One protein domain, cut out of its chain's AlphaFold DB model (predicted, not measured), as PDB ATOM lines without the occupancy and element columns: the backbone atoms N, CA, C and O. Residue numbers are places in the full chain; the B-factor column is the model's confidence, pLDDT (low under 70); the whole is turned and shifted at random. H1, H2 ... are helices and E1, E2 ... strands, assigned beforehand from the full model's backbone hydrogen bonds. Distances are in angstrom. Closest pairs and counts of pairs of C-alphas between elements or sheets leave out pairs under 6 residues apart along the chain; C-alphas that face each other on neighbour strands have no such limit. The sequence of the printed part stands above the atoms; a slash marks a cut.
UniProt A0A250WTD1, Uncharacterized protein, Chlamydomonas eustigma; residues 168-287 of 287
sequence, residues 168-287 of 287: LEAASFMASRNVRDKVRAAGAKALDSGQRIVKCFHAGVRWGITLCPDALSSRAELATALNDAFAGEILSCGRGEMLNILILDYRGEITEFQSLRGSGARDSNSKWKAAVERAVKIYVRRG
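AT A GLANCE: This is residues 168 to 287 of the 287 residues of an uncharacterized protein of Chlamydomonas eustigma (UniProt A0A250WTD1). Picture one strongly twisted sheet of five strands with two helices, H3 and H4, packed over one face, and a long helix, H1, running past the E2 edge and only grazing the sheet. The printed part has 120 residues, with four named helices and five named strands in the order H1 E1 E2 H2 H3 E3 E4 H4 E5. The sheet's order is E2 E1 E5 E3 E4, mixed, and the class is mixed, helices and strands. The whole is compact, with a radius of gyration of the C-alphas of 14.1 A and spans of 40 by 37 by 21 A.

IN THESE COORDINATES: Find C-alpha 168 at (111.140, 157.980, 182.775); from there H1 runs 36.2 A to residue 192. Next come E1, residues 198 to 202, 13.2 A long, and E2, residues 208 to 211. H2 is residues 213 to 216, and H3, residues 219 to 229, is 15.3 A long. E3, residues 243 to 249, covers 19.0 A from C-alpha 243 at (126.393, 176.957, 190.687), and E4 is residues 254 to 257. H4, residues 269 to 278, measures 14.5 A, and E5, residues 279 to 286, runs 20.1 A to C-alpha 286 at (122.149, 178.233, 192.338).

HOW THE PARTS SIT: Look first at E1 and E5, parallel at 15 degrees, with N 201 and O 282 at 2.8 A. E2 and E1 form an antiparallel hairpin, with N 209 and O 200 at 2.8 A. E5 and E3 are antiparallel, with N 246 and O 283 at 2.8 A; E3 and E4 form a hairpin, with N 247 and O 255 at 2.9 A. H3 and H4 on the same face make two layers, helices over a sheet. H3 lies over E1 at a height over the sheet of 8.6 A, across the strands; H4 lies over E3 at 9.5 A, along them, and is only just not over E5, on which 2 of its 10 C-alphas fall. E2, H2 H3, E3 and E4, H4, E5 are split strand-helix-strand units, same-way strands with others between, each with a right-handed crossover. H1 touches H3 with residues 176 to 183 alone, at a steep tilt of 59 degrees, opposite ways; the closest C-alphas, of Val 179 and Ala 229, are 5.9 A apart. H2 is not on the sheet and touches H3 only at the corner, closest at C-alphas 215 and 222, 4.9 A. In H1 and H3 every O i to N i+4 pair is within hydrogen-bond range, in H4 5 of 6; H2 is too short for one.

THE WHOLE: The C-alphas farthest apart, of Leu 168 and Arg 251, are 43.7 A apart. The printed part has no cut; the links H3 to E3 and E4 to H4 are long. Look for pLDDT under 70 at residues 168 to 180, 183, 186 to 187, 233 to 241 and 260 to 267.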
ATOM      1  N   LEU A 168     109.949 157.143 182.674       58.19
ATOM      2  CA  LEU A 168     111.140 157.980 182.775       58.19
ATOM      3  C   LEU A 168     111.457 158.393 184.225       58.19
ATOM      4  O   LEU A 168     112.609 158.312 184.642       58.19
ATOM      5  N   GLU A 169     110.458 158.800 185.008       57.84
ATOM      6  CA  GLU A 169     110.637 159.140 186.429       57.84
ATOM      7  C   GLU A 169     110.983 157.910 187.265       57.84
ATOM      8  O   GLU A 169     111.869 157.978 188.114       57.84
ATOM      9  N   ALA A 170     110.351 156.765 186.991       62.66
ATOM     10  CA  ALA A 170     110.688 155.506 187.648       62.66
ATOM     11  C   ALA A 170     112.135 155.079 187.335       62.66
ATOM     12  O   ALA A 170     112.885 154.713 188.243       62.66
ATOM     13  N   ALA A 171     112.564 155.194 186.073       57.81
ATOM     14  CA  ALA A 171     113.943 154.923 185.670       57.81
ATOM     15  C   ALA A 171     114.937 155.909 186.311       57.81
ATOM     16  O   ALA A 171     115.983 155.487 186.805       57.81
ATOM     17  N   SER A 172     114.598 157.199 186.372       55.91
ATOM     18  CA  SER A 172     115.417 158.226 187.026       55.91
ATOM     19  C   SER A 172     115.547 157.977 188.532       55.91
ATOM     20  O   SER A 172     116.652 158.055 189.075       55.91
ATOM     21  N   PHE A 173     114.462 157.584 189.200       58.69
ATOM     22  CA  PHE A 173     114.472 157.238 190.620       58.69
ATOM     23  C   PHE A 173     115.331 155.996 190.901       58.69
ATOM     24  O   PHE A 173     116.156 156.002 191.818       58.69
ATOM     25  N   MET A 174     115.201 154.946 190.086       62.78
ATOM     26  CA  MET A 174     116.003 153.722 190.216       62.78
ATOM     27  C   MET A 174     117.489 153.964 189.919       62.78
ATOM     28  O   MET A 174     118.348 153.475 190.657       62.78
ATOM     29  N   ALA A 175     117.808 154.764 188.897       57.75
ATOM     30  CA  ALA A 175     119.178 155.182 188.604       57.75
ATOM     31  C   ALA A 175     119.783 155.958 189.785       57.75
ATOM     32  O   ALA A 175     120.881 155.636 190.242       57.75
ATOM     33  N   SER A 176     119.022 156.896 190.354       59.47
ATOM     34  CA  SER A 176     119.438 157.685 191.519       59.47
ATOM     35  C   SER A 176     119.689 156.822 192.749       59.47
ATOM     36  O   SER A 176     120.637 157.061 193.494       59.47
ATOM     37  N   ARG A 177     118.871 155.787 192.973       63.84
ATOM     38  CA  ARG A 177     119.037 154.875 194.111       63.84
ATOM     39  C   ARG A 177     120.332 154.071 194.011       63.84
ATOM     40  O   ARG A 177     121.100 154.049 194.969       63.84
ATOM     41  N   ASN A 178     120.626 153.510 192.839       65.38
ATOM     42  CA  ASN A 178     121.872 152.774 192.611       65.38
ATOM     43  C   ASN A 178     123.110 153.662 192.784       65.38
ATOM     44  O   ASN A 178     124.123 153.216 193.324       65.38
ATOM     45  N   VAL A 179     123.041 154.924 192.352       63.12
ATOM     46  CA  VAL A 179     124.134 155.874 192.580       63.12
ATOM     47  C   VAL A 179     124.264 156.211 194.063       63.12
ATOM     48  O   VAL A 179     125.373 156.177 194.588       63.12
ATOM     49  N   ARG A 180     123.161 156.466 194.775       65.38
ATOM     50  CA  ARG A 180     123.194 156.716 196.227       65.38
ATOM     51  C   ARG A 180     123.823 155.561 196.992       65.38
ATOM     52  O   ARG A 180     124.624 155.808 197.891       65.38
ATOM     53  N   ASP A 181     123.502 154.326 196.626       71.56
ATOM     54  CA  ASP A 181     124.076 153.144 197.265       71.56
ATOM     55  C   ASP A 181     125.576 153.014 196.954       71.56
ATOM     56  O   ASP A 181     126.362 152.726 197.857       71.56
ATOM     57  N   LYS A 182     126.012 153.342 195.728       72.00
ATOM     58  CA  LYS A 182     127.442 153.431 195.380       72.00
ATOM     59  C   LYS A 182     128.169 154.523 196.163       72.00
ATOM     60  O   LYS A 182     129.239 154.258 196.699       72.00
ATOM     61  N   VAL A 183     127.593 155.720 196.267       68.12
ATOM     62  CA  VAL A 183     128.163 156.850 197.019       68.12
ATOM     63  C   VAL A 183     128.238 156.519 198.510       68.12
ATOM     64  O   VAL A 183     129.241 156.796 199.163       68.12
ATOM     65  N   ARG A 184     127.219 155.846 199.053       73.06
ATOM     66  CA  ARG A 184     127.217 155.361 200.438       73.06
ATOM     67  C   ARG A 184     128.294 154.302 200.665       73.06
ATOM     68  O   ARG A 184     129.032 154.400 201.640       73.06
ATOM     69  N   ALA A 185     128.407 153.323 199.770       74.25
ATOM     70  CA  ALA A 185     129.427 152.283 199.853       74.25
ATOM     71  C   ALA A 185     130.844 152.859 199.708       74.25
ATOM     72  O   ALA A 185     131.755 152.442 200.419       74.25
ATOM     73  N   ALA A 186     131.035 153.842 198.829       68.62
ATOM     74  CA  ALA A 186     132.309 154.527 198.660       68.62
ATOM     75  C   ALA A 186     132.653 155.399 199.882       68.62
ATOM     76  O   ALA A 186     133.799 155.412 200.319       68.62
ATOM     77  N   GLY A 187     131.653 156.038 200.499       67.06
ATOM     78  CA  GLY A 187     131.804 156.722 201.784       67.06
ATOM     79  C   GLY A 187     132.194 155.773 202.921       67.06
ATOM     80  O   GLY A 187     133.073 156.106 203.707       67.06
ATOM     81  N   ALA A 188     131.606 154.575 202.987       74.06
ATOM     82  CA  ALA A 188     131.988 153.561 203.973       74.06
ATOM     83  C   ALA A 188     133.440 153.090 203.772       74.06
ATOM     84  O   ALA A 188     134.217 153.076 204.718       74.06
ATOM     85  N   LYS A 189     133.847 152.824 202.523       74.06
ATOM     86  CA  LYS A 189     135.236 152.453 202.198       74.06
ATOM     87  C   LYS A 189     136.249 153.554 202.514       74.06
ATOM     88  O   LYS A 189     137.365 153.253 202.923       74.06
ATOM     89  N   ALA A 190     135.880 154.819 202.306       73.81
ATOM     90  CA  ALA A 190     136.726 155.955 202.661       73.81
ATOM     91  C   ALA A 190     136.907 156.074 204.185       73.81
ATOM     92  O   ALA A 190     137.970 156.477 204.646       73.81
ATOM     93  N   LEU A 191     135.892 155.684 204.965       74.88
ATOM     94  CA  LEU A 191     135.974 155.673 206.424       74.88
ATOM     95  C   LEU A 191     136.978 154.615 206.898       74.88
ATOM     96  O   LEU A 191     137.817 154.910 207.745       74.88
ATOM     97  N   ASP A 192     136.934 153.426 206.295       79.94
ATOM     98  CA  ASP A 192     137.830 152.311 206.623       79.94
ATOM     99  C   ASP A 192     139.294 152.606 206.263       79.94
ATOM    100  O   ASP A 192     140.210 152.180 206.964       79.94
ATOM    101  N   SER A 193     139.536 153.364 205.188       82.19
ATOM    102  CA  SER A 193     140.885 153.755 204.759       82.19
ATOM    103  C   SER A 193     141.444 154.974 205.501       82.19
ATOM    104  O   SER A 193     142.548 155.425 205.194       82.19
ATOM    105  N   GLY A 194     140.694 155.532 206.458       82.12
ATOM    106  CA  GLY A 194     141.060 156.763 207.162       82.12
ATOM    107  C   GLY A 194     141.070 158.001 206.259       82.12
ATOM    108  O   GLY A 194     141.599 159.047 206.640       82.12
ATOM    109  N   GLN A 195     140.501 157.905 205.056       82.94
ATOM    110  CA  GLN A 195     140.393 159.036 204.150       82.94
ATOM    111  C   GLN A 195     139.362 160.034 204.674       82.94
ATOM    112  O   GLN A 195     138.301 159.677 205.187       82.94
ATOM    113  N   ARG A 196     139.667 161.328 204.528       82.94
ATOM    114  CA  ARG A 196     138.743 162.374 204.957       82.94
ATOM    115  C   ARG A 196     137.490 162.341 204.092       82.94
ATOM    116  O   ARG A 196     137.543 162.448 202.871       82.94
ATOM    117  N   ILE A 197     136.359 162.273 204.773       87.12
ATOM    118  CA  ILE A 197     135.040 162.313 204.173       87.12
ATOM    119  C   ILE A 197     134.461 163.720 204.324       87.12
ATOM    120  O   ILE A 197     134.449 164.265 205.428       87.12
ATOM    121  N   VAL A 198     133.929 164.287 203.238       93.31
ATOM    122  CA  VAL A 198     133.290 165.613 203.253       93.31
ATOM    123  C   VAL A 198     131.806 165.474 202.928       93.31
ATOM    124  O   VAL A 198     131.426 164.816 201.959       93.31
ATOM    125  N   LYS A 199     130.946 166.100 203.739       94.44
ATOM    126  CA  LYS A 199     129.500 166.147 203.472       94.44
ATOM    127  C   LYS A 199     129.177 167.318 202.552       94.44
ATOM    128  O   LYS A 199     129.558 168.450 202.837       94.44
ATOM    129  N   CYS A 200     128.443 167.042 201.485       94.44
ATOM    130  CA  CYS A 200     127.984 168.023 200.519       94.44
ATOM    131  C   CYS A 200     126.462 168.173 200.578       94.44
ATOM    132  O   CYS A 200     125.730 167.184 200.623       94.44
ATOM    133  N   PHE A 201     125.987 169.412 200.575       92.62
ATOM    134  CA  PHE A 201     124.576 169.763 200.633       92.62
ATOM    135  C   PHE A 201     124.211 170.602 199.420       92.62
ATOM    136  O   PHE A 201     124.869 171.600 199.136       92.62
ATOM    137  N   HIS A 202     123.137 170.227 198.733       89.38
ATOM    138  CA  HIS A 202     122.594 171.028 197.647       89.38
ATOM    139  C   HIS A 202     121.410 171.864 198.141       89.38
ATOM    140  O   HIS A 202     120.518 171.368 198.831       89.38
ATOM    141  N   ALA A 203     121.386 173.137 197.761       84.94
ATOM    142  CA  ALA A 203     120.286 174.061 197.986       84.94
ATOM    143  C   ALA A 203     118.962 173.478 197.482       84.94
ATOM    144  O   ALA A 203     118.854 173.062 196.330       84.94
ATOM    145  N   GLY A 204     117.945 173.448 198.340       78.75
ATOM    146  CA  GLY A 204     116.640 172.884 198.006       78.75
ATOM    147  C   GLY A 204     116.551 171.359 198.069       78.75
ATOM    148  O   GLY A 204     115.463 170.817 197.887       78.75
ATOM    149  N   VAL A 205     117.633 170.646 198.390       82.75
ATOM    150  CA  VAL A 205     117.574 169.201 198.627       82.75
ATOM    151  C   VAL A 205     117.577 168.926 200.128       82.75
ATOM    152  O   VAL A 205     118.398 169.450 200.878       82.75
ATOM    153  N   ARG A 206     116.644 168.082 200.585       75.25
ATOM    154  CA  ARG A 206     116.448 167.786 202.020       75.25
ATOM    155  C   ARG A 206     117.575 166.963 202.645       75.25
ATOM    156  O   ARG A 206     117.631 166.833 203.865       75.25
ATOM    157  N   TRP A 207     118.411 166.343 201.824       80.31
ATOM    158  CA  TRP A 207     119.425 165.386 202.239       80.31
ATOM    159  C   TRP A 207     120.781 165.772 201.637       80.31
ATOM    160  O   TRP A 207     120.859 166.327 200.544       80.31
ATOM    161  N   GLY A 208     121.847 165.520 202.395       88.25
ATOM    162  CA  GLY A 208     123.223 165.707 201.940       88.25
ATOM    163  C   GLY A 208     123.819 164.401 201.427       88.25
ATOM    164  O   GLY A 208     123.379 163.314 201.814       88.25
ATOM    165  N   ILE A 209     124.848 164.516 200.596       91.44
ATOM    166  CA  ILE A 209     125.651 163.392 200.124       91.44
ATOM    167  C   ILE A 209     127.019 163.401 200.771       91.44
ATOM    168  O   ILE A 209     127.554 164.434 201.165       91.44
ATOM    169  N   THR A 210     127.594 162.219 200.856       92.94
ATOM    170  CA  THR A 210     128.951 162.026 201.329       92.94
ATOM    171  C   THR A 210     129.862 161.915 200.116       92.94
ATOM    172  O   THR A 210     129.655 161.025 199.299       92.94
ATOM    173  N   LEU A 211     130.837 162.808 199.972       92.19
ATOM    174  CA  LEU A 211     131.742 162.807 198.826       92.19
ATOM    175  C   LEU A 211     133.046 162.082 199.145       92.19
ATOM    176  O   LEU A 211     133.621 162.250 200.223       92.19
ATOM    177  N   CYS A 212     133.516 161.306 198.170       90.00
ATOM    178  CA  CYS A 212     134.842 160.706 198.191       90.00
ATOM    179  C   CYS A 212     135.916 161.753 197.854       90.00
ATOM    180  O   CYS A 212     135.624 162.696 197.113       90.00
ATOM    181  N   PRO A 213     137.166 161.571 198.320       89.75
ATOM    182  CA  PRO A 213     138.275 162.462 197.976       89.75
ATOM    183  C   PRO A 213     138.463 162.639 196.463       89.75
ATOM    184  O   PRO A 213     138.720 163.748 196.001       89.75
ATOM    185  N   ASP A 214     138.248 161.573 195.688       91.44
ATOM    186  CA  ASP A 214     138.377 161.589 194.226       91.44
ATOM    187  C   ASP A 214     137.397 162.569 193.567       91.44
ATOM    188  O   ASP A 214     137.778 163.313 192.663       91.44
ATOM    189  N   ALA A 215     136.169 162.662 194.091       92.69
ATOM    190  CA  ALA A 215     135.162 163.616 193.626       92.69
ATOM    191  C   ALA A 215     135.537 165.075 193.936       92.69
ATOM    192  O   ALA A 215     134.963 165.996 193.369       92.69
ATOM    193  N   LEU A 216     136.494 165.307 194.837       93.31
ATOM    194  CA  LEU A 216     136.979 166.639 195.203       93.31
ATOM    195  C   LEU A 216     138.326 166.980 194.554       93.31
ATOM    196  O   LEU A 216     138.828 168.093 194.727       93.31
ATOM    197  N   SER A 217     138.901 166.055 193.780       92.44
ATOM    198  CA  SER A 217     140.184 166.239 193.091       92.44
ATOM    199  C   SER A 217     140.170 167.429 192.128       92.44
ATOM    200  O   SER A 217     141.181 168.120 191.962       92.44
ATOM    201  N   SER A 218     139.010 167.698 191.525       90.94
ATOM    202  CA  SER A 218     138.769 168.852 190.678       90.94
ATOM    203  C   SER A 218     137.317 169.318 190.769       90.94
ATOM    204  O   SER A 218     136.412 168.577 191.148       90.94
ATOM    205  N   ARG A 219     137.096 170.561 190.342       88.44
ATOM    206  CA  ARG A 219     135.760 171.130 190.157       88.44
ATOM    207  C   ARG A 219     134.894 170.276 189.214       88.44
ATOM    208  O   ARG A 219     133.731 170.027 189.511       88.44
ATOM    209  N   ALA A 220     135.459 169.799 188.105       86.81
ATOM    210  CA  ALA A 220     134.726 168.992 187.130       86.81
ATOM    211  C   ALA A 220     134.270 167.644 187.713       86.81
ATOM    212  O   ALA A 220     133.119 167.267 187.525       86.81
ATOM    213  N   GLU A 221     135.128 166.971 188.483       91.00
ATOM    214  CA  GLU A 221     134.770 165.712 189.155       91.00
ATOM    215  C   GLU A 221     133.657 165.917 190.187       91.00
ATOM    216  O   GLU A 221     132.720 165.121 190.258       91.00
ATOM    217  N   LEU A 222     133.688 167.033 190.924       91.06
ATOM    218  CA  LEU A 222     132.601 167.387 191.833       91.06
ATOM    219  C   LEU A 222     131.288 167.576 191.065       91.06
ATOM    220  O   LEU A 222     130.245 167.102 191.509       91.06
ATOM    221  N   ALA A 223     131.328 168.252 189.916       87.75
ATOM    222  CA  ALA A 223     130.156 168.448 189.067       87.75
ATOM    223  C   ALA A 223     129.540 167.111 188.634       87.75
ATOM    224  O   ALA A 223     128.327 166.931 188.740       87.75
ATOM    225  N   THR A 224     130.378 166.174 188.182       87.69
ATOM    226  CA  THR A 224     129.969 164.819 187.796       87.69
ATOM    227  C   THR A 224     129.352 164.082 188.981       87.69
ATOM    228  O   THR A 224     128.224 163.608 188.883       87.69
ATOM    229  N   ALA A 225     130.014 164.090 190.141       90.56
ATOM    230  CA  ALA A 225     129.503 163.442 191.346       90.56
ATOM    231  C   ALA A 225     128.151 164.019 191.808       90.56
ATOM    232  O   ALA A 225     127.277 163.272 192.245       90.56
ATOM    233  N   LEU A 226     127.954 165.338 191.694       88.81
ATOM    234  CA  LEU A 226     126.678 165.991 191.998       88.81
ATOM    235  C   LEU A 226     125.583 165.596 191.003       88.81
ATOM    236  O   LEU A 226     124.470 165.287 191.425       88.81
ATOM    237  N   ASN A 227     125.896 165.586 189.705       87.88
ATOM    238  CA  ASN A 227     124.967 165.170 188.654       87.88
ATOM    239  C   ASN A 227     124.495 163.735 188.842       87.88
ATOM    240  O   ASN A 227     123.305 163.462 188.707       87.88
ATOM    241  N   ASP A 228     125.419 162.841 189.179       87.50
ATOM    242  CA  ASP A 228     125.109 161.437 189.387       87.50
ATOM    243  C   ASP A 228     124.276 161.256 190.661       87.50
ATOM    244  O   ASP A 228     123.268 160.547 190.661       87.50
ATOM    245  N   ALA A 229     124.671 161.905 191.761       87.06
ATOM    246  CA  ALA A 229     124.023 161.706 193.053       87.06
ATOM    247  C   ALA A 229     122.619 162.323 193.128       87.06
ATOM    248  O   ALA A 229     121.725 161.743 193.750       87.06
ATOM    249  N   PHE A 230     122.418 163.477 192.490       81.19
ATOM    250  CA  PHE A 230     121.146 164.202 192.460       81.19
ATOM    251  C   PHE A 230     120.433 164.091 191.105       81.19
ATOM    252  O   PHE A 230     119.602 164.943 190.773       81.19
ATOM    253  N   ALA A 231     120.738 163.054 190.318       78.94
ATOM    254  CA  ALA A 231     120.088 162.803 189.038       78.94
ATOM    255  C   ALA A 231     118.553 162.887 189.181       78.94
ATOM    256  O   ALA A 231     117.958 162.252 190.044       78.94
ATOM    257  N   GLY A 232     117.904 163.726 188.372       72.62
ATOM    258  CA  GLY A 232     116.447 163.920 188.409       72.62
ATOM    259  C   GLY A 232     115.909 164.850 189.509       72.62
ATOM    260  O   GLY A 232     114.773 165.300 189.391       72.62
ATOM    261  N   GLU A 233     116.693 165.196 190.537       69.06
ATOM    262  CA  GLU A 233     116.299 166.187 191.558       69.06
ATOM    263  C   GLU A 233     116.818 167.594 191.238       69.06
ATOM    264  O   GLU A 233     116.132 168.583 191.509       69.06
ATOM    265  N   ILE A 234     118.004 167.692 190.637       69.00
ATOM    266  CA  ILE A 234     118.580 168.957 190.180       69.00
ATOM    267  C   ILE A 234     118.616 168.995 188.652       69.00
ATOM    268  O   ILE A 234     118.886 167.987 187.992       69.00
ATOM    269  N   LEU A 235     118.342 170.168 188.074       62.28
ATOM    270  CA  LEU A 235     118.657 170.405 186.667       62.28
ATOM    271  C   LEU A 235     120.176 170.263 186.537       62.28
ATOM    272  O   LEU A 235     120.916 170.866 187.308       62.28
ATOM    273  N   SER A 236     120.630 169.395 185.634       60.84
ATOM    274  CA  SER A 236     122.020 168.933 185.565       60.84
ATOM    275  C   SER A 236     123.038 170.075 185.726       60.84
ATOM    276  O   SER A 236     123.076 170.998 184.904       60.84
ATOM    277  N   CYS A 237     123.894 169.985 186.748       61.09
ATOM    278  CA  CYS A 237     125.084 170.807 186.939       61.09
ATOM    279  C   CYS A 237     125.863 170.860 185.613       61.09
ATOM    280  O   CYS A 237     126.395 169.848 185.156       61.09
ATOM    281  N   GLY A 238     125.914 172.028 184.966       55.09
ATOM    282  CA  GLY A 238     126.621 172.215 183.692       55.09
ATOM    283  C   GLY A 238     125.749 172.368 182.438       55.09
ATOM    284  O   GLY A 238     126.301 172.641 181.372       55.09
ATOM    285  N   ARG A 239     124.411 172.293 182.534       61.84
ATOM    286  CA  ARG A 239     123.483 172.614 181.421       61.84
ATOM    287  C   ARG A 239     123.113 174.102 181.285       61.84
ATOM    288  O   ARG A 239     122.187 174.431 180.556       61.84
ATOM    289  N   GLY A 240     123.855 175.000 181.934       59.88
ATOM    290  CA  GLY A 240     123.656 176.455 181.840       59.88
ATOM    291  C   GLY A 240     123.329 177.131 183.169       59.88
ATOM    292  O   GLY A 240     123.406 178.350 183.252       59.88
ATOM    293  N   GLU A 241     123.040 176.361 184.220       66.50
ATOM    294  CA  GLU A 241     122.908 176.908 185.571       66.50
ATOM    295  C   GLU A 241     124.291 177.198 186.161       66.50
ATOM    296  O   GLU A 241     125.166 176.323 186.186       66.50
ATOM    297  N   MET A 242     124.488 178.433 186.625       76.25
ATOM    298  CA  MET A 242     125.651 178.796 187.425       76.25
ATOM    299  C   MET A 242     125.444 178.258 188.838       76.25
ATOM    300  O   MET A 242     124.420 178.510 189.469       76.25
ATOM    301  N   LEU A 243     126.406 177.477 189.323       82.38
ATOM    302  CA  LEU A 243     126.393 176.957 190.687       82.38
ATOM    303  C   LEU A 243     127.473 177.652 191.499       82.38
ATOM    304  O   LEU A 243     128.636 177.650 191.101       82.38
ATOM    305  N   ASN A 244     127.107 178.197 192.650       88.56
ATOM    306  CA  ASN A 244     128.062 178.711 193.620       88.56
ATOM    307  C   ASN A 244     128.374 177.611 194.634       88.56
ATOM    308  O   ASN A 244     127.470 177.036 195.248       88.56
ATOM    309  N   ILE A 245     129.663 177.311 194.779       92.25
ATOM    310  CA  ILE A 245     130.178 176.297 195.694       92.25
ATOM    311  C   ILE A 245     130.763 177.022 196.901       92.25
ATOM    312  O   ILE A 245     131.710 177.793 196.776       92.25
ATOM    313  N   LEU A 246     130.209 176.756 198.074       94.88
ATOM    314  CA  LEU A 246     130.649 177.296 199.353       94.88
ATOM    315  C   LEU A 246     131.332 176.171 200.128       94.88
ATOM    316  O   LEU A 246     130.701 175.170 200.471       94.88
ATOM    317  N   ILE A 247     132.621 176.323 200.401       96.00
ATOM    318  CA  ILE A 247     133.391 175.372 201.203       96.00
ATOM    319  C   ILE A 247     133.522 175.940 202.611       96.00
ATOM    320  O   ILE A 247     134.101 177.009 202.783       96.00
ATOM    321  N   LEU A 248     132.990 175.219 203.598       96.38
ATOM    322  CA  LEU A 248     133.181 175.513 205.015       96.38
ATOM    323  C   LEU A 248     134.389 174.732 205.521       96.38
ATOM    324  O   LEU A 248     134.406 173.495 205.445       96.38
ATOM    325  N   ASP A 249     135.375 175.444 206.046       96.25
ATOM    326  CA  ASP A 249     136.575 174.841 206.606       96.25
ATOM    327  C   ASP A 249     136.426 174.485 208.100       96.25
ATOM    328  O   ASP A 249     135.383 174.695 208.724       96.25
ATOM    329  N   TYR A 250     137.472 173.898 208.685       93.44
ATOM    330  CA  TYR A 250     137.495 173.542 210.110       93.44
ATOM    331  C   TYR A 250     137.657 174.743 211.051       93.44
ATOM    332  O   TYR A 250     137.520 174.575 212.259       93.44
ATOM    333  N   ARG A 251     137.978 175.927 210.522       93.25
ATOM    334  CA  ARG A 251     138.067 177.188 211.268       93.25
ATOM    335  C   ARG A 251     136.738 177.942 211.273       93.25
ATOM    336  O   ARG A 251     136.621 178.943 211.966       93.25
ATOM    337  N   GLY A 252     135.749 177.467 210.515       91.81
ATOM    338  CA  GLY A 252     134.472 178.143 210.335       91.81
ATOM    339  C   GLY A 252     134.484 179.200 209.226       91.81
ATOM    340  O   GLY A 252     133.478 179.888 209.049       91.81
ATOM    341  N   GLU A 253     135.574 179.320 208.463       95.25
ATOM    342  CA  GLU A 253     135.678 180.220 207.316       95.25
ATOM    343  C   GLU A 253     134.968 179.624 206.095       95.25
ATOM    344  O   GLU A 253     135.010 178.417 205.830       95.25
ATOM    345  N   ILE A 254     134.318 180.495 205.320       96.06
ATOM    346  CA  ILE A 254     133.602 180.119 204.101       96.06
ATOM    347  C   ILE A 254     134.387 180.627 202.896       96.06
ATOM    348  O   ILE A 254     134.553 181.831 202.712       96.06
ATOM    349  N   THR A 255     134.837 179.706 202.046       95.62
ATOM    350  CA  THR A 255     135.436 180.041 200.749       95.62
ATOM    351  C   THR A 255     134.419 179.803 199.640       95.62
ATOM    352  O   THR A 255     133.956 178.678 199.451       95.62
ATOM    353  N   GLU A 256     134.081 180.854 198.896       93.62
ATOM    354  CA  GLU A 256     133.177 180.774 197.748       93.62
ATOM    355  C   GLU A 256     133.955 180.570 196.443       93.62
ATOM    356  O   GLU A 256     134.965 181.229 196.188       93.62
ATOM    357  N   PHE A 257     133.462 179.655 195.612       91.31
ATOM    358  CA  PHE A 257     133.930 179.402 194.257       91.31
ATOM    359  C   PHE A 257     132.750 179.528 193.299       91.31
ATOM    360  O   PHE A 257     131.737 178.835 193.444       91.31
ATOM    361  N   GLN A 258     132.896 180.391 192.299       85.94
ATOM    362  CA  GLN A 258     131.894 180.536 191.252       85.94
ATOM    363  C   GLN A 258     132.008 179.419 190.211       85.94
ATOM    364  O   GLN A 258     133.102 178.943 189.894       85.94
ATOM    365  N   SER A 259     130.828 179.036 189.721       70.19
ATOM    366  CA  SER A 259     130.468 178.119 188.634       70.19
ATOM    367  C   SER A 259     131.532 177.177 188.062       70.19
ATOM    368  O   SER A 259     132.594 177.547 187.568       70.19
ATOM    369  N   LEU A 260     131.116 175.915 187.963       62.88
ATOM    370  CA  LEU A 260     131.767 174.823 187.232       62.88
ATOM    371  C   LEU A 260     131.811 175.051 185.709       62.88
ATOM    372  O   LEU A 260     132.554 174.372 185.001       62.88
ATOM    373  N   ARG A 261     131.037 176.017 185.198       64.12
ATOM    374  CA  ARG A 261     131.045 176.455 183.799       64.12
ATOM    375  C   ARG A 261     131.109 177.974 183.717       64.12
ATOM    376  O   ARG A 261     130.223 178.665 184.210       64.12
ATOM    377  N   GLY A 262     132.124 178.466 183.024       52.94
ATOM    378  CA  GLY A 262     132.313 179.884 182.757       52.94
ATOM    379  C   GLY A 262     133.790 180.228 182.835       52.94
ATOM    380  O   GLY A 262     134.411 180.128 183.885       52.94
ATOM    381  N   SER A 263     134.350 180.661 181.712       49.56
ATOM    382  CA  SER A 263     135.737 181.119 181.567       49.56
ATOM    383  C   SER A 263     136.087 182.355 182.428       49.56
ATOM    384  O   SER A 263     137.193 182.876 182.313       49.56
ATOM    385  N   GLY A 264     135.159 182.855 183.252       49.62
ATOM    386  CA  GLY A 264     135.273 184.134 183.954       49.62
ATOM    387  C   GLY A 264     136.062 184.093 185.263       49.62
ATOM    388  O   GLY A 264     136.711 185.077 185.597       49.62
ATOM    389  N   ALA A 265     136.077 182.966 185.982       53.69
ATOM    390  CA  ALA A 265     136.749 182.864 187.278       53.69
ATOM    391  C   ALA A 265     137.832 181.775 187.248       53.69
ATOM    392  O   ALA A 265     137.607 180.601 187.574       53.69
ATOM    393  N   ARG A 266     139.050 182.173 186.850       62.12
ATOM    394  CA  ARG A 266     140.276 181.380 187.041       62.12
ATOM    395  C   ARG A 266     140.669 181.372 188.523       62.12
ATOM    396  O   ARG A 266     141.761 181.796 188.885       62.12
ATOM    397  N   ASP A 267     139.805 180.856 189.393       67.75
ATOM    398  CA  ASP A 267     140.308 180.354 190.667       67.75
ATOM    399  C   ASP A 267     141.327 179.258 190.346       67.75
ATOM    400  O   ASP A 267     141.030 178.289 189.632       67.75
ATOM    401  N   SER A 268     142.558 179.462 190.812       79.88
ATOM    402  CA  SER A 268     143.658 178.542 190.572       79.88
ATOM    403  C   SER A 268     143.305 177.171 191.150       79.88
ATOM    404  O   SER A 268     142.750 177.050 192.243       79.88
ATOM    405  N   ASN A 269     143.642 176.106 190.420       87.25
ATOM    406  CA  ASN A 269     143.434 174.735 190.895       87.25
ATOM    407  C   ASN A 269     144.110 174.496 192.264       87.25
ATOM    408  O   ASN A 269     143.659 173.674 193.055       87.25
ATOM    409  N   SER A 270     145.165 175.256 192.577       90.75
ATOM    410  CA  SER A 270     145.802 175.271 193.896       90.75
ATOM    411  C   SER A 270     144.894 175.822 194.999       90.75
ATOM    412  O   SER A 270     144.793 175.190 196.046       90.75
ATOM    413  N   LYS A 271     144.182 176.937 194.771       93.69
ATOM    414  CA  LYS A 271     143.216 177.495 195.737       93.69
ATOM    415  C   LYS A 271     142.077 176.513 196.013       93.69
ATOM    416  O   LYS A 271     141.695 176.335 197.166       93.69
ATOM    417  N   TRP A 272     141.585 175.836 194.972       93.69
ATOM    418  CA  TRP A 272     140.599 174.761 195.113       93.69
ATOM    419  C   TRP A 272     141.113 173.642 196.025       93.69
ATOM    420  O   TRP A 272     140.476 173.326 197.026       93.69
ATOM    421  N   LYS A 273     142.294 173.088 195.723       94.06
ATOM    422  CA  LYS A 273     142.896 172.008 196.518       94.06
ATOM    423  C   LYS A 273     143.117 172.415 197.976       94.06
ATOM    424  O   LYS A 273     142.739 171.662 198.865       94.06
ATOM    425  N   ALA A 274     143.638 173.616 198.221       95.19
ATOM    426  CA  ALA A 274     143.861 174.131 199.573       95.19
ATOM    427  C   ALA A 274     142.550 174.356 200.354       95.19
ATOM    428  O   ALA A 274     142.510 174.194 201.574       95.19
ATOM    429  N   ALA A 275     141.463 174.734 199.676       95.81
ATOM    430  CA  ALA A 275     140.150 174.838 200.307       95.81
ATOM    431  C   ALA A 275     139.572 173.450 200.627       95.81
ATOM    432  O   ALA A 275     139.132 173.216 201.749       95.81
ATOM    433  N   VAL A 276     139.639 172.510 199.679       95.19
ATOM    434  CA  VAL A 276     139.177 171.121 199.847       95.19
ATOM    435  C   VAL A 276     139.932 170.398 200.963       95.19
ATOM    436  O   VAL A 276     139.319 169.712 201.777       95.19
ATOM    437  N   GLU A 277     141.248 170.582 201.053       94.81
ATOM    438  CA  GLU A 277     142.082 169.980 202.098       94.81
ATOM    439  C   GLU A 277     141.661 170.419 203.505       94.81
ATOM    440  O   GLU A 277     141.826 169.679 204.473       94.81
ATOM    441  N   ARG A 278     141.071 171.608 203.634       95.62
ATOM    442  CA  ARG A 278     140.580 172.154 204.906       95.62
ATOM    443  C   ARG A 278     139.071 171.982 205.082       95.62
ATOM    444  O   ARG A 278     138.558 172.272 206.160       95.62
ATOM    445  N   ALA A 279     138.375 171.478 204.064       95.94
ATOM    446  CA  ALA A 279     136.927 171.380 204.041       95.94
ATOM    447  C   ALA A 279     136.394 170.407 205.098       95.94
ATOM    448  O   ALA A 279     136.896 169.291 205.270       95.94
ATOM    449  N   VAL A 280     135.316 170.833 205.752       94.44
ATOM    450  CA  VAL A 280     134.474 170.015 206.634       94.44
ATOM    451  C   VAL A 280     133.122 169.766 205.972       94.44
ATOM    452  O   VAL A 280     132.603 168.646 206.004       94.44
ATOM    453  N   LYS A 281     132.550 170.797 205.336       95.50
ATOM    454  CA  LYS A 281     131.284 170.713 204.599       95.50
ATOM    455  C   LYS A 281     131.353 171.518 203.312       95.50
ATOM    456  O   LYS A 281     132.054 172.522 203.230       95.50
ATOM    457  N   ILE A 282     130.578 171.089 202.328       95.62
ATOM    458  CA  ILE A 282     130.393 171.795 201.062       95.62
ATOM    459  C   ILE A 282     128.907 172.099 200.904       95.62
ATOM    460  O   ILE A 282     128.063 171.233 201.134       95.62
ATOM    461  N   TYR A 283     128.589 173.323 200.508       93.75
ATOM    462  CA  TYR A 283     127.246 173.737 200.136       93.75
ATOM    463  C   TYR A 283     127.248 174.176 198.679       93.75
ATOM    464  O   TYR A 283     128.124 174.914 198.240       93.75
ATOM    465  N   VAL A 284     126.258 173.721 197.928       91.69
ATOM    466  CA  VAL A 284     126.079 174.060 196.519       91.69
ATOM    467  C   VAL A 284     124.755 174.784 196.391       91.69
ATOM    468  O   VAL A 284     123.726 174.267 196.824       91.69
ATOM    469  N   ARG A 285     124.766 175.982 195.814       88.62
ATOM    470  CA  ARG A 285     123.556 176.765 195.542       88.62
ATOM    471  C   ARG A 285     123.515 177.214 194.092       88.62
ATOM    472  O   ARG A 285     124.554 177.321 193.449       88.62
ATOM    473  N   ARG A 286     122.314 177.509 193.600       83.44
ATOM    474  CA  ARG A 286     122.149 178.233 192.338       83.44
ATOM    475  C   ARG A 286     122.638 179.669 192.530       83.44
ATOM    476  O   ARG A 286     122.312 180.280 193.550       83.44
ATOM    477  N   GLY A 287     123.501 180.111 191.621       73.75
ATOM    478  CA  GLY A 287     124.000 181.480 191.533       73.75
ATOM    479  C   GLY A 287     123.118 182.370 190.682       73.75
ATOM    480  O   GLY A 287     122.191 181.837 190.029       73.75
TER     481      GLY A 287